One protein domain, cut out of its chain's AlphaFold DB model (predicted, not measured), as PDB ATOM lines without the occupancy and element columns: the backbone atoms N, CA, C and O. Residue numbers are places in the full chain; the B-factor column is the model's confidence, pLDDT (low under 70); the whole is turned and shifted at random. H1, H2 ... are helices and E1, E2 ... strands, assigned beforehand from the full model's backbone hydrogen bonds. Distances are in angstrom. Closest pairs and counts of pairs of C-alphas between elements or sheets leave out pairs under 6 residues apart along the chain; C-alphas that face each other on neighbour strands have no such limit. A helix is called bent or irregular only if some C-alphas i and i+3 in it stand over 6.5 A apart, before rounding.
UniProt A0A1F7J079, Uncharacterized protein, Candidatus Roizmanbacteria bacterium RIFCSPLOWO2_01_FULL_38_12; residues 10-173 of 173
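Overview. This is residues 10 to 173 of the 173 residues of an uncharacterized protein of Candidatus Roizmanbacteria bacterium RIFCSPLOWO2_01_FULL_38_12 (UniProt A0A1F7J079). A twisted antiparallel sheet of seven strands makes the core; the helical hairpin of H2 and H3 covers one face, while the short helix H6 lies over part of the other. H1 and H8 are farthest from the middle, and H7 meets H3. The printed part has 164 residues, of mixed class, in the order H1 H2 H3 E1 H4 H5 E2 E3 H6 E4 E5 E6 H7 H8 E7; the sheet runs E1 E2 E3 E7 E6 E5 E4. It is compact, with a radius of gyration of the C-alphas of 15.3 A and spans of 43 by 36 by 32 A.

Along the chain. Find C-alpha 10 at (-9.813, -27.409, 0.262), where H1, residues 10 to 13, begins. H2, residues 15 to 32, runs 26.0 A, and H3, residues 37 to 47, runs 15.0 A. Next come E1, 51 to 54, H4, 68 to 71, and H5, 74 to 79, which is irregular: C-alphas 75 and 78 are 7.5 A apart. E2, 80 to 87, bends by 63 degrees at residue 83; E3, 91 to 98, runs 22.2 A. H6, 102 to 109, is neither bent nor irregular, but only just: C-alphas 103 and 106 are 6.5 A apart. E4, 116 to 120, E5, 124 to 129, and E6, 132 to 140, form a meander, each strand the antiparallel neighbour of the one before; E6 runs 26.6 A. After H7, 141 to 147, and H8, 155 to 161, E7, 165 to 172, runs 22.9 A to C-alpha 172 at (-10.998, -14.602, 13.819).

Arrangement. Look first at E7 between E3 and E6: N 94 and O 169 are 2.8 A apart, N 135 and O 170 are 2.9 A. E1 and E4 are the edge strands. H3, at a height over the sheet of 9.7 A, is over E3 and E7. H2 touches H3 with residues 18 to 25 alone, closest at the C-alphas of Ala 18 and Tyr 47, 4.4 A, at a shallow tilt of 20 degrees, opposite ways. H6 is on the opposite face, at a height of 8.6 A. H4, H5 and H8 only graze the sheet. H7 touches H3, closest at the C-alphas of Arg 38 and Thr 147, 5.4 A. Every O i to N i+4 pair is within hydrogen-bond range in H2, H3, H7 and H8; H5 has 0 of 2 and H6 0 of 4, against 2 of 3 and 4 of 5 O i to N i+3 pairs, and H1 and H4 are too short for an i+4 pair.

Size, cuts and confidence. The C-alphas farthest apart, those of Asn 114 and Glu 155, are 45.6 A apart. The printed part has no cut, and E1 to H4 is the long link. Mean pLDDT of the printed part is 88.4; residues 10 to 16, 74 and 110 to 111 are under 70.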
ATOM      1  N   ARG A  10     -10.204 -28.680   0.883       58.38
ATOM      2  CA  ARG A  10      -9.813 -27.409   0.262       58.38
ATOM      3  C   ARG A  10      -8.818 -26.616   1.110       58.38
ATOM      4  O   ARG A  10      -7.848 -26.091   0.571       58.38
ATOM      5  N   THR A  11      -9.045 -26.520   2.417       58.25
ATOM      6  CA  THR A  11      -8.171 -25.749   3.322       58.25
ATOM      7  C   THR A  11      -6.820 -26.404   3.556       58.25
ATOM      8  O   THR A  11      -5.813 -25.697   3.625       58.25
ATOM      9  N   THR A  12      -6.778 -27.736   3.601       61.69
ATOM     10  CA  THR A  12      -5.528 -28.497   3.714       61.69
ATOM     11  C   THR A  12      -4.670 -28.343   2.459       61.69
ATOM     12  O   THR A  12      -3.465 -28.131   2.551       61.69
ATOM     13  N   LEU A  13      -5.291 -28.408   1.277       59.78
ATOM     14  CA  LEU A  13      -4.571 -28.352   0.004       59.78
ATOM     15  C   LEU A  13      -4.212 -26.921  -0.423       59.78
ATOM     16  O   LEU A  13      -3.210 -26.722  -1.109       59.78
ATOM     17  N   PHE A  14      -4.998 -25.913  -0.022       67.06
ATOM     18  CA  PHE A  14      -4.846 -24.538  -0.510       67.06
ATOM     19  C   PHE A  14      -5.068 -23.464   0.579       67.06
ATOM     20  O   PHE A  14      -6.004 -22.661   0.492       67.06
ATOM     21  N   PRO A  15      -4.178 -23.352   1.583       67.50
ATOM     22  CA  PRO A  15      -4.332 -22.399   2.691       67.50
ATOM     23  C   PRO A  15      -4.317 -20.920   2.257       67.50
ATOM     24  O   PRO A  15      -4.866 -20.058   2.947       67.50
ATOM     25  N   PHE A  16      -3.728 -20.596   1.101       69.44
ATOM     26  CA  PHE A  16      -3.757 -19.241   0.538       69.44
ATOM     27  C   PHE A  16      -5.156 -18.833   0.050       69.44
ATOM     28  O   PHE A  16      -5.504 -17.653   0.105       69.44
ATOM     29  N   ILE A  17      -5.974 -19.797  -0.392       74.38
ATOM     30  CA  ILE A  17      -7.345 -19.545  -0.852       74.38
ATOM     31  C   ILE A  17      -8.225 -19.150   0.331       74.38
ATOM     32  O   ILE A  17      -9.008 -18.214   0.207       74.38
ATOM     33  N   ALA A  18      -8.042 -19.800   1.484       78.56
ATOM     34  CA  ALA A  18      -8.726 -19.446   2.725       78.56
ATOM     35  C   ALA A  18      -8.439 -17.989   3.124       78.56
ATOM     36  O   ALA A  18      -9.365 -17.192   3.262       78.56
ATOM     37  N   LYS A  19      -7.155 -17.603   3.207       84.25
ATOM     38  CA  LYS A  19      -6.762 -16.219   3.536       84.25
ATOM     39  C   LYS A  19      -7.338 -15.202   2.555       84.25
ATOM     40  O   LYS A  19      -7.911 -14.209   2.985       84.25
ATOM     41  N   ARG A  20      -7.242 -15.476   1.249       86.19
ATOM     42  CA  ARG A  20      -7.801 -14.597   0.215       86.19
ATOM     43  C   ARG A  20      -9.320 -14.464   0.336       86.19
ATOM     44  O   ARG A  20      -9.821 -13.358   0.206       86.19
ATOM     45  N   SER A  21     -10.034 -15.556   0.616       87.62
ATOM     46  CA  SER A  21     -11.490 -15.536   0.813       87.62
ATOM     47  C   SER A  21     -11.885 -14.616   1.964       87.62
ATOM     48  O   SER A  21     -12.802 -13.816   1.813       87.62
ATOM     49  N   PHE A  22     -11.164 -14.685   3.088       93.81
ATOM     50  CA  PHE A  22     -11.417 -13.808   4.229       93.81
ATOM     51  C   PHE A  22     -11.098 -12.346   3.927       93.81
ATOM     52  O   PHE A  22     -11.924 -11.478   4.188       93.81
ATOM     53  N   THR A  23      -9.948 -12.061   3.311       93.75
ATOM     54  CA  THR A  23      -9.604 -10.694   2.896       93.75
ATOM     55  C   THR A  23     -10.666 -10.115   1.963       93.75
ATOM     56  O   THR A  23     -11.168  -9.027   2.225       93.75
ATOM     57  N   SER A  24     -11.085 -10.865   0.939       94.25
ATOM     58  CA  SER A  24     -12.142 -10.426   0.025       94.25
ATOM     59  C   SER A  24     -13.491 -10.247   0.722       94.25
ATOM     60  O   SER A  24     -14.226  -9.329   0.380       94.25
ATOM     61  N   PHE A  25     -13.829 -11.079   1.711       96.38
ATOM     62  CA  PHE A  25     -15.034 -10.888   2.523       96.38
ATOM     63  C   PHE A  25     -15.009  -9.545   3.272       96.38
ATOM     64  O   PHE A  25     -15.993  -8.805   3.229       96.38
ATOM     65  N   ILE A  26     -13.885  -9.207   3.910       97.38
ATOM     66  CA  ILE A  26     -13.724  -7.945   4.642       97.38
ATOM     67  C   ILE A  26     -13.779  -6.743   3.688       97.38
ATOM     68  O   ILE A  26     -14.520  -5.796   3.941       97.38
ATOM     69  N   GLU A  27     -13.052  -6.801   2.569       96.88
ATOM     70  CA  GLU A  27     -13.035  -5.739   1.554       96.88
ATOM     71  C   GLU A  27     -14.423  -5.499   0.950       96.88
ATOM     72  O   GLU A  27     -14.861  -4.354   0.861       96.88
ATOM     73  N   ASN A  28     -15.143  -6.565   0.593       96.94
ATOM     74  CA  ASN A  28     -16.498  -6.454   0.054       96.94
ATOM     75  C   ASN A  28     -17.476  -5.895   1.094       96.94
ATOM     76  O   ASN A  28     -18.335  -5.092   0.743       96.94
ATOM     77  N   SER A  29     -17.345  -6.289   2.366       97.31
ATOM     78  CA  SER A  29     -18.205  -5.770   3.439       97.31
ATOM     79  C   SER A  29     -18.004  -4.265   3.634       97.31
ATOM     80  O   SER A  29     -18.975  -3.527   3.787       97.31
ATOM     81  N   LEU A  30     -16.752  -3.801   3.561       96.88
ATOM     82  CA  LEU A  30     -16.414  -2.379   3.592       96.88
ATOM     83  C   LEU A  30     -16.964  -1.636   2.364       96.88
ATOM     84  O   LEU A  30     -17.623  -0.613   2.515       96.88
ATOM     85  N   GLN A  31     -16.729  -2.153   1.156       96.69
ATOM     86  CA  GLN A  31     -17.173  -1.516  -0.091       96.69
ATOM     87  C   GLN A  31     -18.699  -1.412  -0.194       96.69
ATOM     88  O   GLN A  31     -19.215  -0.397  -0.656       96.69
ATOM     89  N   ASN A  32     -19.418  -2.443   0.253       96.12
ATOM     90  CA  ASN A  32     -20.879  -2.484   0.211       96.12
ATOM     91  C   ASN A  32     -21.532  -1.765   1.400       96.12
ATOM     92  O   ASN A  32     -22.742  -1.547   1.384       96.12
ATOM     93  N   GLY A  33     -20.762  -1.438   2.444       96.38
ATOM     94  CA  GLY A  33     -21.288  -0.888   3.690       96.38
ATOM     95  C   GLY A  33     -22.198  -1.856   4.454       96.38
ATOM     96  O   GLY A  33     -23.055  -1.409   5.207       96.38
ATOM     97  N   ALA A  34     -22.068  -3.168   4.241       96.81
ATOM     98  CA  ALA A  34     -22.883  -4.186   4.903       96.81
ATOM     99  C   ALA A  34     -22.216  -5.562   4.828       96.81
ATOM    100  O   ALA A  34     -21.586  -5.905   3.825       96.81
ATOM    101  N   ILE A  35     -22.411  -6.387   5.862       97.50
ATOM    102  CA  ILE A  35     -21.986  -7.789   5.841       97.50
ATOM    103  C   ILE A  35     -22.999  -8.620   5.046       97.50
ATOM    104  O   ILE A  35     -24.185  -8.683   5.387       97.50
ATOM    105  N   ASP A  36     -22.520  -9.313   4.015       96.50
ATOM    106  CA  ASP A  36     -23.278 -10.374   3.349       96.50
ATOM    107  C   ASP A  36     -23.259 -11.631   4.234       96.50
ATOM    108  O   ASP A  36     -22.211 -12.248   4.455       96.50
ATOM    109  N   THR A  37     -24.427 -12.004   4.757       94.88
ATOM    110  CA  THR A  37     -24.576 -13.106   5.716       94.88
ATOM    111  C   THR A  37     -24.251 -14.463   5.103       94.88
ATOM    112  O   THR A  37     -23.643 -15.304   5.764       94.88
ATOM    113  N   ARG A  38     -24.595 -14.685   3.830       92.62
ATOM    114  CA  ARG A  38     -24.283 -15.933   3.130       92.62
ATOM    115  C   ARG A  38     -22.784 -16.039   2.886       92.62
ATOM    116  O   ARG A  38     -22.200 -17.092   3.130       92.62
ATOM    117  N   LYS A  39     -22.136 -14.940   2.487       94.06
ATOM    118  CA  LYS A  39     -20.676 -14.904   2.330       94.06
ATOM    119  C   LYS A  39     -19.932 -15.021   3.642       94.06
ATOM    120  O   LYS A  39     -18.877 -15.648   3.643       94.06
ATOM    121  N   PHE A  40     -20.462 -14.492   4.740       95.31
ATOM    122  CA  PHE A  40     -19.927 -14.754   6.072       95.31
ATOM    123  C   PHE A  40     -19.931 -16.260   6.374       95.31
ATOM    124  O   PHE A  40     -18.883 -16.812   6.707       95.31
ATOM    125  N   TRP A  41     -21.072 -16.931   6.185       91.19
ATOM    126  CA  TRP A  41     -21.223 -18.369   6.429       91.19
ATOM    127  C   TRP A  41     -20.278 -19.216   5.577       91.19
ATOM    128  O   TRP A  41     -19.502 -20.004   6.119       91.19
ATOM    129  N   GLU A  42     -20.282 -18.999   4.259       89.38
ATOM    130  CA  GLU A  42     -19.360 -19.665   3.334       89.38
ATOM    131  C   GLU A  42     -17.905 -19.429   3.763       89.38
ATOM    132  O   GLU A  42     -17.112 -20.363   3.894       89.38
ATOM    133  N   THR A  43     -17.540 -18.171   4.020       92.06
ATOM    134  CA  THR A  43     -16.166 -17.814   4.377       92.06
ATOM    135  C   THR A  43     -15.740 -18.479   5.678       92.06
ATOM    136  O   THR A  43     -14.627 -18.989   5.733       92.06
ATOM    137  N   ARG A  44     -16.605 -18.546   6.694       91.25
ATOM    138  CA  ARG A  44     -16.291 -19.180   7.981       91.25
ATOM    139  C   ARG A  44     -15.925 -20.655   7.821       91.25
ATOM    140  O   ARG A  44     -14.891 -21.083   8.329       91.25
ATOM    141  N   GLU A  45     -16.716 -21.412   7.064       84.06
ATOM    142  CA  GLU A  45     -16.472 -22.843   6.845       84.06
ATOM    143  C   GLU A  45     -15.222 -23.107   5.995       84.06
ATOM    144  O   GLU A  45     -14.444 -24.020   6.283       84.06
ATOM    145  N   PHE A  46     -14.990 -22.291   4.963       84.19
ATOM    146  CA  PHE A  46     -13.847 -22.454   4.060       84.19
ATOM    147  C   PHE A  46     -12.562 -21.766   4.537       84.19
ATOM    148  O   PHE A  46     -11.501 -22.028   3.970       84.19
ATOM    149  N   TYR A  47     -12.615 -20.888   5.539       87.06
ATOM    150  CA  TYR A  47     -11.425 -20.244   6.101       87.06
ATOM    151  C   TYR A  47     -10.671 -21.194   7.030       87.06
ATOM    152  O   TYR A  47      -9.456 -21.372   6.914       87.06
ATOM    153  N   ALA A  48     -11.410 -21.817   7.944       86.69
ATOM    154  CA  ALA A  48     -10.897 -22.798   8.881       86.69
ATOM    155  C   ALA A  48     -12.047 -23.735   9.267       86.69
ATOM    156  O   ALA A  48     -12.873 -23.351  10.096       86.69
ATOM    157  N   PRO A  49     -12.110 -24.941   8.677       84.88
ATOM    158  CA  PRO A  49     -13.146 -25.913   8.979       84.88
ATOM    159  C   PRO A  49     -13.200 -26.200  10.473       84.88
ATOM    160  O   PRO A  49     -12.167 -26.302  11.139       84.88
ATOM    161  N   GLY A  50     -14.415 -26.321  10.982       88.06
ATOM    162  CA  GLY A  50     -14.684 -26.427  12.403       88.06
ATOM    163  C   GLY A  50     -15.884 -27.311  12.684       88.06
ATOM    164  O   GLY A  50     -16.345 -28.058  11.823       88.06
ATOM    165  N   SER A  51     -16.382 -27.206  13.906       90.75
ATOM    166  CA  SER A  51     -17.566 -27.918  14.374       90.75
ATOM    167  C   SER A  51     -18.669 -26.936  14.740       90.75
ATOM    168  O   SER A  51     -18.390 -25.806  15.151       90.75
ATOM    169  N   PHE A  52     -19.908 -27.390  14.574       92.25
ATOM    170  CA  PHE A  52     -21.107 -26.691  15.008       92.25
ATOM    171  C   PHE A  52     -21.712 -27.419  16.201       92.25
ATOM    172  O   PHE A  52     -21.955 -28.624  16.137       92.25
ATOM    173  N   GLU A  53     -22.010 -26.673  17.254       94.19
ATOM    174  CA  GLU A  53     -22.825 -27.126  18.370       94.19
ATOM    175  C   GLU A  53     -24.105 -26.301  18.416       94.19
ATOM    176  O   GLU A  53     -24.068 -25.073  18.337       94.19
ATOM    177  N   ILE A  54     -25.245 -26.976  18.546       91.62
ATOM    178  CA  ILE A  54     -26.563 -26.342  18.508       91.62
ATOM    179  C   ILE A  54     -27.357 -26.803  19.719       91.62
ATOM    180  O   ILE A  54     -27.494 -28.003  19.965       91.62
ATOM    181  N   LYS A  55     -27.918 -25.844  20.454       90.62
ATOM    182  CA  LYS A  55     -28.844 -26.090  21.560       90.62
ATOM    183  C   LYS A  55     -30.068 -25.208  21.356       90.62
ATOM    184  O   LYS A  55     -29.986 -23.998  21.543       90.62
ATOM    185  N   LYS A  56     -31.203 -25.815  20.990       81.69
ATOM    186  CA  LYS A  56     -32.464 -25.084  20.761       81.69
ATOM    187  C   LYS A  56     -32.911 -24.309  22.006       81.69
ATOM    188  O   LYS A  56     -33.335 -23.169  21.898       81.69
ATOM    189  N   ASP A  57     -32.708 -24.883  23.189       83.31
ATOM    190  CA  ASP A  57     -33.061 -24.242  24.469       83.31
ATOM    191  C   ASP A  57     -31.996 -23.247  24.962       83.31
ATOM    192  O   ASP A  57     -32.116 -22.652  26.033       83.31
ATOM    193  N   GLY A  58     -30.948 -23.066  24.164       88.00
ATOM    194  CA  GLY A  58     -29.842 -22.171  24.410       88.00
ATOM    195  C   GLY A  58     -28.691 -22.770  25.222       88.00
ATOM    196  O   GLY A  58     -28.811 -23.779  25.921       88.00
ATOM    197  N   PHE A  59     -27.530 -22.133  25.106       89.25
ATOM    198  CA  PHE A  59     -26.349 -22.413  25.917       89.25
ATOM    199  C   PHE A  59     -26.402 -21.641  27.239       89.25
ATOM    200  O   PHE A  59     -26.900 -20.516  27.308       89.25
ATOM    201  N   LYS A  60     -25.846 -22.230  28.303       86.75
ATOM    202  CA  LYS A  60     -25.619 -21.500  29.557       86.75
ATOM    203  C   LYS A  60     -24.428 -20.560  29.381       86.75
ATOM    204  O   LYS A  60     -23.532 -20.855  28.599       86.75
ATOM    205  N   ALA A  61     -24.367 -19.479  30.158       79.94
ATOM    206  CA  ALA A  61     -23.263 -18.515  30.080       79.94
ATOM    207  C   ALA A  61     -21.874 -19.172  30.233       79.94
ATOM    208  O   ALA A  61     -20.958 -18.847  29.487       79.94
ATOM    209  N   ASN A  62     -21.744 -20.156  31.131       83.69
ATOM    210  CA  ASN A  62     -20.491 -20.890  31.356       83.69
ATOM    211  C   ASN A  62     -20.100 -21.829  30.199       83.69
ATOM    212  O   ASN A  62     -18.975 -22.317  30.186       83.69
ATOM    213  N   ASP A  63     -21.013 -22.097  29.263       88.81
ATOM    214  CA  ASP A  63     -20.744 -22.920  28.080       88.81
ATOM    215  C   ASP A  63     -20.238 -22.064  26.899       88.81
ATOM    216  O   ASP A  63     -19.894 -22.608  25.850       88.81
ATOM    217  N   LEU A  64     -20.241 -20.729  27.023       91.62
ATOM    218  CA  LEU A  64     -19.853 -19.835  25.935       91.62
ATOM    219  C   LEU A  64     -18.329 -19.677  25.849       91.62
ATOM    220  O   LEU A  64     -17.653 -19.630  26.878       91.62
ATOM    221  N   PRO A  65     -17.772 -19.520  24.635       92.19
ATOM    222  CA  PRO A  65     -16.367 -19.185  24.460       92.19
ATOM    223  C   PRO A  65     -15.986 -17.893  25.196       92.19
ATOM    224  O   PRO A  65     -16.721 -16.905  25.149       92.19
ATOM    225  N   GLU A  66     -14.796 -17.866  25.800       89.81
ATOM    226  CA  GLU A  66     -14.321 -16.751  26.638       89.81
ATOM    227  C   GLU A  66     -14.372 -15.381  25.942       89.81
ATOM    228  O   GLU A  66     -14.637 -14.365  26.586       89.81
ATOM    229  N   PHE A  67     -14.166 -15.339  24.618       90.31
ATOM    230  CA  PHE A  67     -14.194 -14.089  23.852       90.31
ATOM    231  C   PHE A  67     -15.562 -13.388  23.902       90.31
ATOM    232  O   PHE A  67     -15.623 -12.168  23.763       90.31
ATOM    233  N   ILE A  68     -16.653 -14.123  24.149       91.56
ATOM    234  CA  ILE A  68     -17.991 -13.537  24.280       91.56
ATOM    235  C   ILE A  68     -18.067 -12.598  25.479       91.56
ATOM    236  O   ILE A  68     -18.628 -11.514  25.347       91.56
ATOM    237  N   GLY A  69     -17.440 -12.947  26.607       86.75
ATOM    238  CA  GLY A  69     -17.413 -12.090  27.796       86.75
ATOM    239  C   GLY A  69     -16.652 -10.773  27.594       86.75
ATOM    240  O   GLY A  69     -16.827  -9.843  28.375       86.75
ATOM    241  N   GLN A  70     -15.831 -10.674  26.542       84.06
ATOM    242  CA  GLN A  70     -15.119  -9.447  26.166       84.06
ATOM    243  C   GLN A  70     -15.965  -8.526  25.278       84.06
ATOM    244  O   GLN A  70     -15.638  -7.352  25.132       84.06
ATOM    245  N   ILE A  71     -17.021  -9.058  24.655       86.31
ATOM    246  CA  ILE A  71     -17.841  -8.340  23.674       86.31
ATOM    247  C   ILE A  71     -19.211  -8.027  24.253       86.31
ATOM    248  O   ILE A  71     -19.659  -6.888  24.186       86.31
ATOM    249  N   ILE A  72     -19.885  -9.036  24.806       83.69
ATOM    250  CA  ILE A  72     -21.229  -8.907  25.358       83.69
ATOM    251  C   ILE A  72     -21.106  -8.554  26.845       83.69
ATOM    252  O   ILE A  72     -20.642  -9.387  27.628       83.69
ATOM    253  N   PRO A  73     -21.545  -7.357  27.275       77.69
ATOM    254  CA  PRO A  73     -21.522  -6.994  28.686       77.69
ATOM    255  C   PRO A  73     -22.379  -7.952  29.519       77.69
ATOM    256  O   PRO A  73     -23.475  -8.339  29.100       77.69
ATOM    257  N   PHE A  74     -21.931  -8.288  30.734       69.75
ATOM    258  CA  PHE A  74     -22.685  -9.161  31.647       69.75
ATOM    259  C   PHE A  74     -24.129  -8.679  31.858       69.75
ATOM    260  O   PHE A  74     -25.069  -9.468  31.811       69.75
ATOM    261  N   SER A  75     -24.315  -7.363  31.979       72.25
ATOM    262  CA  SER A  75     -25.621  -6.720  32.155       72.25
ATOM    263  C   SER A  75     -26.600  -6.932  31.000       72.25
ATOM    264  O   SER A  75     -27.788  -6.715  31.185       72.25
ATOM    265  N   ALA A  76     -26.127  -7.327  29.818       76.69
ATOM    266  CA  ALA A  76     -26.967  -7.494  28.639       76.69
ATOM    267  C   ALA A  76     -27.336  -8.966  28.362       76.69
ATOM    268  O   ALA A  76     -28.106  -9.237  27.446       76.69
ATOM    269  N   HIS A  77     -26.831  -9.925  29.151       76.25
ATOM    270  CA  HIS A  77     -27.007 -11.363  28.891       76.25
ATOM    271  C   HIS A  77     -28.470 -11.828  28.896       76.25
ATOM    272  O   HIS A  77     -28.800 -12.784  28.202       76.25
ATOM    273  N   GLU A  78     -29.360 -11.148  29.621       79.88
ATOM    274  CA  GLU A  78     -30.790 -11.484  29.640       79.88
ATOM    275  C   GLU A  78     -31.486 -11.285  28.283       79.88
ATOM    276  O   GLU A  78     -32.496 -11.930  28.004       79.88
ATOM    277  N   TYR A  79     -30.919 -10.448  27.408       84.81
ATOM    278  CA  TYR A  79     -31.456 -10.181  26.074       84.81
ATOM    279  C   TYR A  79     -30.941 -11.149  25.008       84.81
ATOM    280  O   TYR A  79     -31.338 -11.033  23.846       84.81
ATOM    281  N   PHE A  80     -30.053 -12.080  25.360       90.50
ATOM    282  CA  PHE A  80     -29.376 -12.949  24.404       90.50
ATOM    283  C   PHE A  80     -29.612 -14.419  24.733       90.50
ATOM    284  O   PHE A  80     -29.235 -14.916  25.789       90.50
ATOM    285  N   THR A  81     -30.195 -15.148  23.787       92.81
ATOM    286  CA  THR A  81     -30.305 -16.608  23.837       92.81
ATOM    287  C   THR A  81     -29.292 -17.209  22.857       92.81
ATOM    288  O   THR A  81     -29.605 -17.299  21.668       92.81
ATOM    289  N   PRO A  82     -28.074 -17.580  23.296       94.50
ATOM    290  CA  PRO A  82     -27.095 -18.238  22.429       94.50
ATOM    291  C   PRO A  82     -27.623 -19.608  22.026       94.50
ATOM    292  O   PRO A  82     -27.908 -20.404  22.910       94.50
ATOM    293  N   PHE A  83     -27.733 -19.912  20.737       93.50
ATOM    294  CA  PHE A  83     -28.303 -21.188  20.275       93.50
ATOM    295  C   PHE A  83     -27.363 -21.985  19.369       93.50
ATOM    296  O   PHE A  83     -27.558 -23.192  19.209       93.50
ATOM    297  N   LEU A  84     -26.338 -21.342  18.803       94.31
ATOM    298  CA  LEU A  84     -25.350 -21.980  17.940       94.31
ATOM    299  C   LEU A  84     -23.943 -21.488  18.281       94.31
ATOM    300  O   LEU A  84     -23.712 -20.286  18.415       94.31
ATOM    301  N   ILE A  85     -23.000 -22.423  18.373       95.56
ATOM    302  CA  ILE A  85     -21.567 -22.161  18.509       95.56
ATOM    303  C   ILE A  85     -20.858 -22.814  17.326       95.56
ATOM    304  O   ILE A  85     -21.051 -23.995  17.048       95.56
ATOM    305  N   PHE A  86     -20.009 -22.052  16.647       95.12
ATOM    306  CA  PHE A  86     -19.023 -22.576  15.712       95.12
ATOM    307  C   PHE A  86     -17.630 -22.422  16.306       95.12
ATOM    308  O   PHE A  86     -17.276 -21.337  16.778       95.12
ATOM    309  N   SER A  87     -16.831 -23.483  16.221       94.56
ATOM    310  CA  SER A  87     -15.444 -23.479  16.681       94.56
ATOM    311  C   SER A  87     -14.516 -24.151  15.680       94.56
ATOM    312  O   SER A  87     -14.711 -25.312  15.309       94.56
ATOM    313  N   SER A  88     -13.461 -23.439  15.296       93.56
ATOM    314  CA  SER A  88     -12.300 -23.959  14.579       93.56
ATOM    315  C   SER A  88     -11.001 -23.443  15.200       93.56
ATOM    316  O   SER A  88     -11.010 -22.646  16.136       93.56
ATOM    317  N   SER A  89      -9.858 -23.870  14.660       91.56
ATOM    318  CA  SER A  89      -8.540 -23.437  15.143       91.56
ATOM    319  C   SER A  89      -8.234 -21.952  14.919       91.56
ATOM    320  O   SER A  89      -7.256 -21.458  15.470       91.56
ATOM    321  N   LYS A  90      -9.023 -21.250  14.093       93.56
ATOM    322  CA  LYS A  90      -8.786 -19.837  13.736       93.56
ATOM    323  C   LYS A  90     -10.032 -18.967  13.787       93.56
ATOM    324  O   LYS A  90      -9.950 -17.775  13.525       93.56
ATOM    325  N   TRP A  91     -11.194 -19.549  14.050       95.69
ATOM    326  CA  TRP A  91     -12.452 -18.826  14.002       95.69
ATOM    327  C   TRP A  91     -13.405 -19.407  15.034       95.69
ATOM    328  O   TRP A  91     -13.699 -20.601  15.027       95.69
ATOM    329  N   GLN A  92     -13.907 -18.545  15.910       96.62
ATOM    330  CA  GLN A  92     -14.992 -18.862  16.827       96.62
ATOM    331  C   GLN A  92     -16.150 -17.900  16.593       96.62
ATOM    332  O   GLN A  92     -15.937 -16.707  16.381       96.62
ATOM    333  N   SER A  93     -17.381 -18.397  16.618       96.75
ATOM    334  CA  SER A  93     -18.558 -17.532  16.559       96.75
ATOM    335  C   SER A  93     -19.705 -18.102  17.365       96.75
ATOM    336  O   SER A  93     -19.913 -19.314  17.360       96.75
ATOM    337  N   VAL A  94     -20.481 -17.222  17.979       96.69
ATOM    338  CA  VAL A  94     -21.722 -17.567  18.662       96.69
ATOM    339  C   VAL A  94     -22.862 -16.799  18.018       96.69
ATOM    340  O   VAL A  94     -22.732 -15.615  17.698       96.69
ATOM    341  N   GLU A  95     -23.971 -17.493  17.821       95.75
ATOM    342  CA  GLU A  95     -25.191 -16.923  17.276       95.75
ATOM    343  C   GLU A  95     -26.277 -16.926  18.342       95.75
ATOM    344  O   GLU A  95     -26.481 -17.909  19.064       95.75
ATOM    345  N   PHE A  96     -26.963 -15.795  18.440       95.00
ATOM    346  CA  PHE A  96     -27.939 -15.506  19.469       95.00
ATOM    347  C   PHE A  96     -29.273 -15.145  18.832       95.00
ATOM    348  O   PHE A  96     -29.333 -14.459  17.809       95.00
ATOM    349  N   LEU A  97     -30.349 -15.552  19.495       94.56
ATOM    350  CA  LEU A  97     -31.645 -14.914  19.335       94.56
ATOM    351  C   LEU A  97     -31.743 -13.783  20.352       94.56
ATOM    352  O   LEU A  97     -31.417 -13.974  21.523       94.56
ATOM    353  N   THR A  98     -32.193 -12.612  19.920       93.88
ATOM    354  CA  THR A  98     -32.215 -11.428  20.778       93.88
ATOM    355  C   THR A  98     -33.385 -10.508  20.490       93.88
ATOM    356  O   THR A  98     -33.903 -10.497  19.383       93.88
ATOM    357  N   THR A  99     -33.799  -9.726  21.479       92.88
ATOM    358  CA  THR A  99     -34.833  -8.693  21.321       92.88
ATOM    359  C   THR A  99     -34.250  -7.300  21.091       92.88
ATOM    360  O   THR A  99     -35.016  -6.347  20.969       92.88
ATOM    361  N   ILE A 100     -32.920  -7.156  21.057       91.12
ATOM    362  CA  ILE A 100     -32.294  -5.853  20.827       91.12
ATOM    363  C   ILE A 100     -32.540  -5.362  19.396       91.12
ATOM    364  O   ILE A 100     -32.673  -6.149  18.454       91.12
ATOM    365  N   SER A 101     -32.574  -4.045  19.238       88.56
ATOM    366  CA  SER A 101     -32.681  -3.369  17.952       88.56
ATOM    367  C   SER A 101     -31.295  -2.993  17.400       88.56
ATOM    368  O   SER A 101     -30.310  -2.986  18.140       88.56
ATOM    369  N   PRO A 102     -31.186  -2.618  16.112       86.75
ATOM    370  CA  PRO A 102     -29.938  -2.096  15.549       86.75
ATOM    371  C   PRO A 102     -29.354  -0.909  16.338       86.75
ATOM    372  O   PRO A 102     -28.144  -0.806  16.507       86.75
ATOM    373  N   ALA A 103     -30.205  -0.038  16.898       84.31
ATOM    374  CA  ALA A 103     -29.752   1.099  17.705       84.31
ATOM    375  C   ALA A 103     -28.992   0.664  18.972       84.31
ATOM    376  O   ALA A 103     -28.090   1.363  19.432       84.31
ATOM    377  N   ASP A 104     -29.314  -0.518  19.492       84.62
ATOM    378  CA  ASP A 104     -28.719  -1.064  20.705       84.62
ATOM    379  C   ASP A 104     -27.347  -1.711  20.445       84.62
ATOM    380  O   ASP A 104     -26.593  -1.925  21.394       84.62
ATOM    381  N   LEU A 105     -26.949  -1.953  19.180       82.56
ATOM    382  CA  LEU A 105     -25.610  -2.475  18.845       82.56
ATOM    383  C   LEU A 105     -24.475  -1.570  19.341       82.56
ATOM    384  O   LEU A 105     -23.349  -2.035  19.523       82.56
ATOM    385  N   ALA A 106     -24.759  -0.292  19.607       79.62
ATOM    386  CA  ALA A 106     -23.810   0.623  20.226       79.62
ATOM    387  C   ALA A 106     -23.258   0.098  21.568       79.62
ATOM    388  O   ALA A 106     -22.131   0.438  21.923       79.62
ATOM    389  N   MET A 107     -23.985  -0.774  22.282       80.81
ATOM    390  CA  MET A 107     -23.500  -1.376  23.530       80.81
ATOM    391  C   MET A 107     -22.235  -2.227  23.340       80.81
ATOM    392  O   MET A 107     -21.401  -2.291  24.240       80.81
ATOM    393  N   PHE A 108     -22.043  -2.820  22.156       79.62
ATOM    394  CA  PHE A 108     -20.852  -3.615  21.826       79.62
ATOM    395  C   PHE A 108     -19.627  -2.753  21.500       79.62
ATOM    396  O   PHE A 108     -18.524  -3.268  21.332       79.62
ATOM    397  N   LYS A 109     -19.803  -1.430  21.424       76.50
ATOM    398  CA  LYS A 109     -18.739  -0.468  21.112       76.50
ATOM    399  C   LYS A 109     -18.070   0.111  22.362       76.50
ATOM    400  O   LYS A 109     -17.129   0.885  22.240       76.50
ATOM    401  N   ALA A 110     -18.537  -0.235  23.564       65.12
ATOM    402  CA  ALA A 110     -18.117   0.426  24.801       65.12
ATOM    403  C   ALA A 110     -16.636   0.195  25.184       65.12
ATOM    404  O   ALA A 110     -16.060   1.038  25.866       65.12
ATOM    405  N   ASP A 111     -15.997  -0.886  24.712       67.69
ATOM    406  CA  ASP A 111     -14.567  -1.174  24.938       67.69
ATOM    407  C   ASP A 111     -13.794  -1.414  23.626       67.69
ATOM    408  O   ASP A 111     -13.092  -2.410  23.433       67.69
ATOM    409  N   ILE A 112     -13.907  -0.482  22.682       75.44
ATOM    410  CA  ILE A 112     -13.164  -0.534  21.408       75.44
ATOM    411  C   ILE A 112     -11.908   0.348  21.416       75.44
ATOM    412  O   ILE A 112     -11.358   0.679  20.364       75.44
ATOM    413  N   SER A 113     -11.433   0.747  22.596       76.19
ATOM    414  CA  SER A 113     -10.201   1.529  22.719       76.19
ATOM    415  C   SER A 113      -9.019   0.799  22.056       76.19
ATOM    416  O   SER A 113      -8.857  -0.414  22.204       76.19
ATOM    417  N   ASN A 114      -8.214   1.537  21.284       81.19
ATOM    418  CA  ASN A 114      -7.097   1.008  20.483       81.19
ATOM    419  C   ASN A 114      -7.484  -0.070  19.450       81.19
ATOM    420  O   ASN A 114      -6.656  -0.912  19.099       81.19
ATOM    421  N   SER A 115      -8.731  -0.064  18.970       90.06
ATOM    422  CA  SER A 115      -9.150  -0.909  17.851       90.06
ATOM    423  C   SER A 115      -8.987  -0.205  16.502       90.06
ATOM    424  O   SER A 115      -9.067   1.019  16.403       90.06
ATOM    425  N   ASP A 116      -8.770  -1.001  15.459       94.00
ATOM    426  CA  ASP A 116      -8.847  -0.572  14.062       94.00
ATOM    427  C   ASP A 116     -10.248  -0.912  13.535       94.00
ATOM    428  O   ASP A 116     -10.569  -2.085  13.325       94.00
ATOM    429  N   ILE A 117     -11.108   0.102  13.415       94.50
ATOM    430  CA  ILE A 117     -12.496  -0.050  12.960       94.50
ATOM    431  C   ILE A 117     -12.503  -0.159  11.436       94.50
ATOM    432  O   ILE A 117     -12.070   0.752  10.736       94.50
ATOM    433  N   ILE A 118     -13.043  -1.265  10.928       95.81
ATOM    434  CA  ILE A 118     -13.117  -1.554   9.494       95.81
ATOM    435  C   ILE A 118     -14.495  -1.200   8.946       95.81
ATOM    436  O   ILE A 118     -14.587  -0.550   7.914       95.81
ATOM    437  N   LEU A 119     -15.566  -1.625   9.617       95.38
ATOM    438  CA  LEU A 119     -16.944  -1.342   9.224       95.38
ATOM    439  C   LEU A 119     -17.731  -0.959  10.470       95.38
ATOM    440  O   LEU A 119     -17.682  -1.678  11.465       95.38
ATOM    441  N   ASP A 120     -18.467   0.143  10.396       94.00
ATOM    442  CA  ASP A 120     -19.381   0.557  11.452       94.00
ATOM    443  C   ASP A 120     -20.683   1.093  10.851       94.00
ATOM    444  O   ASP A 120     -20.720   2.172  10.259       94.00
ATOM    445  N   THR A 121     -21.755   0.317  11.000       93.62
ATOM    446  CA  THR A 121     -23.112   0.692  10.604       93.62
ATOM    447  C   THR A 121     -24.100   0.418  11.735       93.62
ATOM    448  O   THR A 121     -23.748  -0.062  12.812       93.62
ATOM    449  N   ALA A 122     -25.379   0.717  11.498       91.50
ATOM    450  CA  ALA A 122     -26.433   0.431  12.466       91.50
ATOM    451  C   ALA A 122     -26.605  -1.071  12.757       91.50
ATOM    452  O   ALA A 122     -27.105  -1.413  13.819       91.50
ATOM    453  N   SER A 123     -26.233  -1.962  11.832       94.12
ATOM    454  CA  SER A 123     -26.474  -3.409  11.934       94.12
ATOM    455  C   SER A 123     -25.217  -4.263  11.808       94.12
ATOM    456  O   SER A 123     -25.317  -5.486  11.893       94.12
ATOM    457  N   ASP A 124     -24.061  -3.647  11.567       95.56
ATOM    458  CA  ASP A 124     -22.813  -4.322  11.229       95.56
ATOM    459  C   ASP A 124     -21.638  -3.624  11.889       95.56
ATOM    460  O   ASP A 124     -21.505  -2.403  11.828       95.56
ATOM    461  N   PHE A 125     -20.756  -4.413  12.484       94.25
ATOM    462  CA  PHE A 125     -19.566  -3.902  13.126       94.25
ATOM    463  C   PHE A 125     -18.398  -4.866  12.926       94.25
ATOM    464  O   PHE A 125     -18.461  -6.038  13.303       94.25
ATOM    465  N   ILE A 126     -17.329  -4.373  12.302       95.69
ATOM    466  CA  ILE A 126     -16.085  -5.109  12.081       95.69
ATOM    467  C   ILE A 126     -14.936  -4.265  12.608       95.69
ATOM    468  O   ILE A 126     -14.752  -3.126  12.178       95.69
ATOM    469  N   TYR A 127     -14.121  -4.841  13.485       94.81
ATOM    470  CA  TYR A 127     -12.926  -4.181  14.003       94.81
ATOM    471  C   TYR A 127     -11.812  -5.183  14.293       94.81
ATOM    472  O   TYR A 127     -12.048  -6.379  14.457       94.81
ATOM    473  N   LYS A 128     -10.577  -4.692  14.385       94.56
ATOM    474  CA  LYS A 128      -9.424  -5.464  14.851       94.56
ATOM    475  C   LYS A 128      -8.969  -4.974  16.215       94.56
ATOM    476  O   LYS A 128      -8.827  -3.773  16.425       94.56
ATOM    477  N   LYS A 129      -8.697  -5.904  17.129       91.31
ATOM    478  CA  LYS A 129      -8.123  -5.628  18.457       91.31
ATOM    479  C   LYS A 129      -7.259  -6.822  18.864       91.31
ATOM    480  O   LYS A 129      -7.651  -7.963  18.650       91.31
ATOM    481  N   ASN A 130      -6.073  -6.566  19.417       89.62
ATOM    482  CA  ASN A 130      -5.163  -7.602  19.934       89.62
ATOM    483  C   ASN A 130      -4.842  -8.744  18.942       89.62
ATOM    484  O   ASN A 130      -4.723  -9.900  19.333       89.62
ATOM    485  N   GLY A 131      -4.712  -8.427  17.649       89.75
ATOM    486  CA  GLY A 131      -4.397  -9.410  16.603       89.75
ATOM    487  C   GLY A 131      -5.587 -10.230  16.095       89.75
ATOM    488  O   GLY A 131      -5.430 -10.920  15.094       89.75
ATOM    489  N   ALA A 132      -6.768 -10.109  16.707       93.31
ATOM    490  CA  ALA A 132      -7.994 -10.748  16.242       93.31
ATOM    491  C   ALA A 132      -8.870  -9.771  15.443       93.31
ATOM    492  O   ALA A 132      -8.874  -8.562  15.695       93.31
ATOM    493  N   THR A 133      -9.627 -10.304  14.482       95.69
ATOM    494  CA  THR A 133     -10.708  -9.587  13.793       95.69
ATOM    495  C   THR A 133     -12.043 -10.010  14.384       95.69
ATOM    496  O   THR A 133     -12.387 -11.191  14.365       95.69
ATOM    497  N   TYR A 134     -12.807  -9.040  14.864       95.19
ATOM    498  CA  TYR A 134     -14.137  -9.233  15.410       95.19
ATOM    499  C   TYR A 134     -15.183  -8.837  14.377       95.19
ATOM    500  O   TYR A 134     -15.047  -7.809  13.714       95.19
ATOM    501  N   ILE A 135     -16.208  -9.672  14.226       96.19
ATOM    502  CA  ILE A 135     -17.304  -9.475  13.277       96.19
ATOM    503  C   ILE A 135     -18.607  -9.633  14.050       96.19
ATOM    504  O   ILE A 135     -18.850 -10.681  14.654       96.19
ATOM    505  N   ILE A 136     -19.429  -8.590  14.033       95.38
ATOM    506  CA  ILE A 136     -20.704  -8.530  14.735       95.38
ATOM    507  C   ILE A 136     -21.758  -8.038  13.754       95.38
ATOM    508  O   ILE A 136     -21.556  -7.024  13.088       95.38
ATOM    509  N   PHE A 137     -22.885  -8.735  13.659       95.88
ATOM    510  CA  PHE A 137     -24.017  -8.240  12.884       95.88
ATOM    511  C   PHE A 137     -25.355  -8.675  13.460       95.88
ATOM    512  O   PHE A 137     -25.479  -9.756  14.034       95.88
ATOM    513  N   LEU A 138     -26.362  -7.832  13.253       96.12
ATOM    514  CA  LEU A 138     -27.749  -8.080  13.625       96.12
ATOM    515  C   LEU A 138     -28.612  -8.142  12.369       96.12
ATOM    516  O   LEU A 138     -28.516  -7.279  11.491       96.12
ATOM    517  N   ARG A 139     -29.468  -9.157  12.277       95.88
ATOM    518  CA  ARG A 139     -30.382  -9.348  11.152       95.88
ATOM    519  C   ARG A 139     -31.765  -9.799  11.611       95.88
ATOM    520  O   ARG A 139     -31.883 -10.463  12.637       95.88
ATOM    521  N   PRO A 140     -32.818  -9.506  10.837       94.56
ATOM    522  CA  PRO A 140     -34.113 -10.146  11.023       94.56
ATOM    523  C   PRO A 140     -34.023 -11.673  10.889       94.56
ATOM    524  O   PRO A 140     -33.211 -12.196  10.122       94.56
ATOM    525  N   ILE A 141     -34.923 -12.397  11.557       93.38
ATOM    526  CA  ILE A 141     -34.996 -13.868  11.486       93.38
ATOM    527  C   ILE A 141     -35.250 -14.376  10.061       93.38
ATOM    528  O   ILE A 141     -34.748 -15.437   9.700       93.38
ATOM    529  N   VAL A 142     -35.951 -13.610   9.217       91.94
ATOM    530  CA  VAL A 142     -36.135 -13.973   7.800       91.94
ATOM    531  C   VAL A 142     -34.798 -14.083   7.055       91.94
ATOM    532  O   VAL A 142     -34.603 -14.995   6.262       91.94
ATOM    533  N   THR A 143     -33.812 -13.242   7.377       93.38
ATOM    534  CA  THR A 143     -32.471 -13.357   6.787       93.38
ATOM    535  C   THR A 143     -31.746 -14.604   7.292       93.38
ATOM    536  O   THR A 143     -31.026 -15.244   6.528       93.38
ATOM    537  N   MET A 144     -31.943 -14.982   8.560       92.94
ATOM    538  CA  MET A 144     -31.399 -16.230   9.108       92.94
ATOM    539  C   MET A 144     -31.965 -17.447   8.363       92.94
ATOM    540  O   MET A 144     -31.187 -18.289   7.925       92.94
ATOM    541  N   GLN A 145     -33.285 -17.478   8.130       89.94
ATOM    542  CA  GLN A 145     -33.987 -18.516   7.356       89.94
ATOM    543  C   GLN A 145     -33.408 -18.717   5.950       89.94
ATOM    544  O   GLN A 145     -33.302 -19.841   5.471       89.94
ATOM    545  N   GLU A 146     -33.026 -17.629   5.284       89.19
ATOM    546  CA  GLU A 146     -32.458 -17.654   3.929       89.19
ATOM    547  C   GLU A 146     -30.954 -17.966   3.894       89.19
ATOM    548  O   GLU A 146     -30.391 -18.259   2.828       89.19
ATOM    549  N   THR A 147     -30.287 -17.842   5.045       87.06
ATOM    550  CA  THR A 147     -28.837 -18.009   5.173       87.06
ATOM    551  C   THR A 147     -28.474 -19.407   5.663       87.06
ATOM    552  O   THR A 147     -27.502 -19.978   5.172       87.06
ATOM    553  N   ASN A 148     -29.234 -19.968   6.609       79.50
ATOM    554  CA  ASN A 148     -28.953 -21.270   7.199       79.50
ATOM    555  C   ASN A 148     -30.221 -22.099   7.483       79.50
ATOM    556  O   ASN A 148     -31.334 -21.583   7.502       79.50
ATOM    557  N   GLY A 149     -30.036 -23.407   7.689       76.12
ATOM    558  CA  GLY A 149     -31.120 -24.384   7.851       76.12
ATOM    559  C   GLY A 149     -31.175 -25.063   9.223       76.12
ATOM    560  O   GLY A 149     -31.611 -26.206   9.297       76.12
ATOM    561  N   PHE A 150     -30.682 -24.429  10.295       77.94
ATOM    562  CA  PHE A 150     -30.584 -25.088  11.614       77.94
ATOM    563  C   PHE A 150     -31.905 -25.223  12.361       77.94
ATOM    564  O   PHE A 150     -32.018 -26.056  13.259       77.94
ATOM    565  N   LEU A 151     -32.881 -24.394  12.009       80.94
ATOM    566  CA  LEU A 151     -34.231 -24.469  12.542       80.94
ATOM    567  C   LEU A 151     -35.155 -24.992  11.449       80.94
ATOM    568  O   LEU A 151     -35.016 -24.635  10.279       80.94
ATOM    569  N   ASP A 152     -36.100 -25.839  11.842       81.25
ATOM    570  CA  ASP A 152     -37.123 -26.365  10.934       81.25
ATOM    571  C   ASP A 152     -38.317 -25.408  10.806       81.25
ATOM    572  O   ASP A 152     -39.143 -25.548   9.902       81.25
ATOM    573  N   TYR A 153     -38.392 -24.413  11.698       81.88
ATOM    574  CA  TYR A 153     -39.479 -23.440  11.787       81.88
ATOM    575  C   TYR A 153     -40.865 -24.110  11.870       81.88
ATOM    576  O   TYR A 153     -41.873 -23.562  11.411       81.88
ATOM    577  N   ALA A 154     -40.937 -25.289  12.492       84.50
ATOM    578  CA  ALA A 154     -42.174 -25.868  12.991       84.50
ATOM    579  C   ALA A 154     -42.705 -25.046  14.184       84.50
ATOM    580  O   ALA A 154     -42.141 -24.018  14.560       84.50
ATOM    581  N   GLU A 155     -43.828 -25.457  14.777       86.44
ATOM    582  CA  GLU A 155     -44.538 -24.650  15.783       86.44
ATOM    583  C   GLU A 155     -43.655 -24.224  16.971       86.44
ATOM    584  O   GLU A 155     -43.746 -23.083  17.425       86.44
ATOM    585  N   TYR A 156     -42.770 -25.112  17.437       84.94
ATOM    586  CA  TYR A 156     -41.819 -24.819  18.512       84.94
ATOM    587  C   TYR A 156     -40.795 -23.751  18.103       84.94
ATOM    588  O   TYR A 156     -40.712 -22.695  18.731       84.94
ATOM    589  N   ASP A 157     -40.068 -23.993  17.008       84.88
ATOM    590  CA  ASP A 157     -39.021 -23.097  16.511       84.88
ATOM    591  C   ASP A 157     -39.599 -21.718  16.139       84.88
ATOM    592  O   ASP A 157     -38.973 -20.696  16.412       84.88
ATOM    593  N   LYS A 158     -40.827 -21.659  15.600       87.50
ATOM    594  CA  LYS A 158     -41.539 -20.399  15.316       87.50
ATOM    595  C   LYS A 158     -41.769 -19.557  16.565       87.50
ATOM    596  O   LYS A 158     -41.470 -18.367  16.541       87.50
ATOM    597  N   LYS A 159     -42.269 -20.161  17.647       87.75
ATOM    598  CA  LYS A 159     -42.482 -19.458  18.924       87.75
ATOM    599  C   LYS A 159     -41.159 -18.978  19.519       87.75
ATOM    600  O   LYS A 159     -41.088 -17.890  20.075       87.75
ATOM    601  N   MET A 160     -40.096 -19.767  19.372       87.19
ATOM    602  CA  MET A 160     -38.771 -19.424  19.891       87.19
ATOM    603  C   MET A 160     -38.177 -18.165  19.235       87.19
ATOM    604  O   MET A 160     -37.521 -17.379  19.926       87.19
ATOM    605  N   VAL A 161     -38.383 -17.990  17.924       90.81
ATOM    606  CA  VAL A 161     -37.830 -16.872  17.134       90.81
ATOM    607  C   VAL A 161     -38.771 -15.668  17.015       90.81
ATOM    608  O   VAL A 161     -38.386 -14.640  16.460       90.81
ATOM    609  N   GLU A 162     -40.001 -15.777  17.517       90.06
ATOM    610  CA  GLU A 162     -41.008 -14.721  17.431       90.06
ATOM    611  C   GLU A 162     -40.534 -13.433  18.122       90.06
ATOM    612  O   GLU A 162     -40.054 -13.460  19.254       90.06
ATOM    613  N   ASN A 163     -40.668 -12.293  17.433       90.38
ATOM    614  CA  ASN A 163     -40.214 -10.968  17.887       90.38
ATOM    615  C   ASN A 163     -38.720 -10.879  18.244       90.38
ATOM    616  O   ASN A 163     -38.310  -9.977  18.977       90.38
ATOM    617  N   LYS A 164     -37.898 -11.796  17.726       93.38
ATOM    618  CA  LYS A 164     -36.446 -11.771  17.905       93.38
ATOM    619  C   LYS A 164     -35.730 -11.394  16.615       93.38
ATOM    620  O   LYS A 164     -36.287 -11.426  15.520       93.38
ATOM    621  N   SER A 165     -34.465 -11.052  16.777       95.00
ATOM    622  CA  SER A 165     -33.464 -10.857  15.743       95.00
ATOM    623  C   SER A 165     -32.352 -11.883  15.919       95.00
ATOM    624  O   SER A 165     -32.150 -12.442  16.999       95.00
ATOM    625  N   TRP A 166     -31.628 -12.116  14.837       95.62
ATOM    626  CA  TRP A 166     -30.448 -12.954  14.780       95.62
ATOM    627  C   TRP A 166     -29.203 -12.087  14.950       95.62
ATOM    628  O   TRP A 166     -28.906 -11.245  14.101       95.62
ATOM    629  N   LEU A 167     -28.495 -12.280  16.059       95.94
ATOM    630  CA  LEU A 167     -27.213 -11.643  16.334       95.94
ATOM    631  C   LEU A 167     -26.100 -12.666  16.140       95.94
ATOM    632  O   LEU A 167     -26.153 -13.759  16.700       95.94
ATOM    633  N   VAL A 168     -25.062 -12.284  15.409       96.50
ATOM    634  CA  VAL A 168     -23.834 -13.067  15.287       96.50
ATOM    635  C   VAL A 168     -22.691 -12.286  15.898       96.50
ATOM    636  O   VAL A 168     -22.520 -11.107  15.601       96.50
ATOM    637  N   VAL A 169     -21.907 -12.961  16.736       95.88
ATOM    638  CA  VAL A 169     -20.690 -12.423  17.343       95.88
ATOM    639  C   VAL A 169     -19.553 -13.389  17.073       95.88
ATOM    640  O   VAL A 169     -19.645 -14.581  17.366       95.88
ATOM    641  N   SER A 170     -18.476 -12.886  16.488       96.94
ATOM    642  CA  SER A 170     -17.427 -13.723  15.933       96.94
ATOM    643  C   SER A 170     -16.040 -13.140  16.162       96.94
ATOM    644  O   SER A 170     -15.862 -11.928  16.089       96.94
ATOM    645  N   SER A 171     -15.057 -14.019  16.361       96.00
ATOM    646  CA  SER A 171     -13.632 -13.704  16.479       96.00
ATOM    647  C   SER A 171     -12.812 -14.579  15.532       96.00
ATOM    648  O   SER A 171     -12.995 -15.798  15.491       96.00
ATOM    649  N   VAL A 172     -11.905 -13.955  14.780       96.06
ATOM    650  CA  VAL A 172     -10.998 -14.602  13.819       96.06
ATOM    651  C   VAL A 172      -9.550 -14.283  14.194       96.06
ATOM    652  O   VAL A 172      -9.222 -13.107  14.362       96.06
ATOM    653  N   PHE A 173      -8.705 -15.312  14.313       91.06
ATOM    654  CA  PHE A 173      -7.320 -15.257  14.811       91.06
ATOM    655  C   PHE A 173      -6.282 -15.588  13.726       91.06
ATOM    656  O   PHE A 173      -6.556 -16.461  12.864       91.06
TER     657      PHE A 173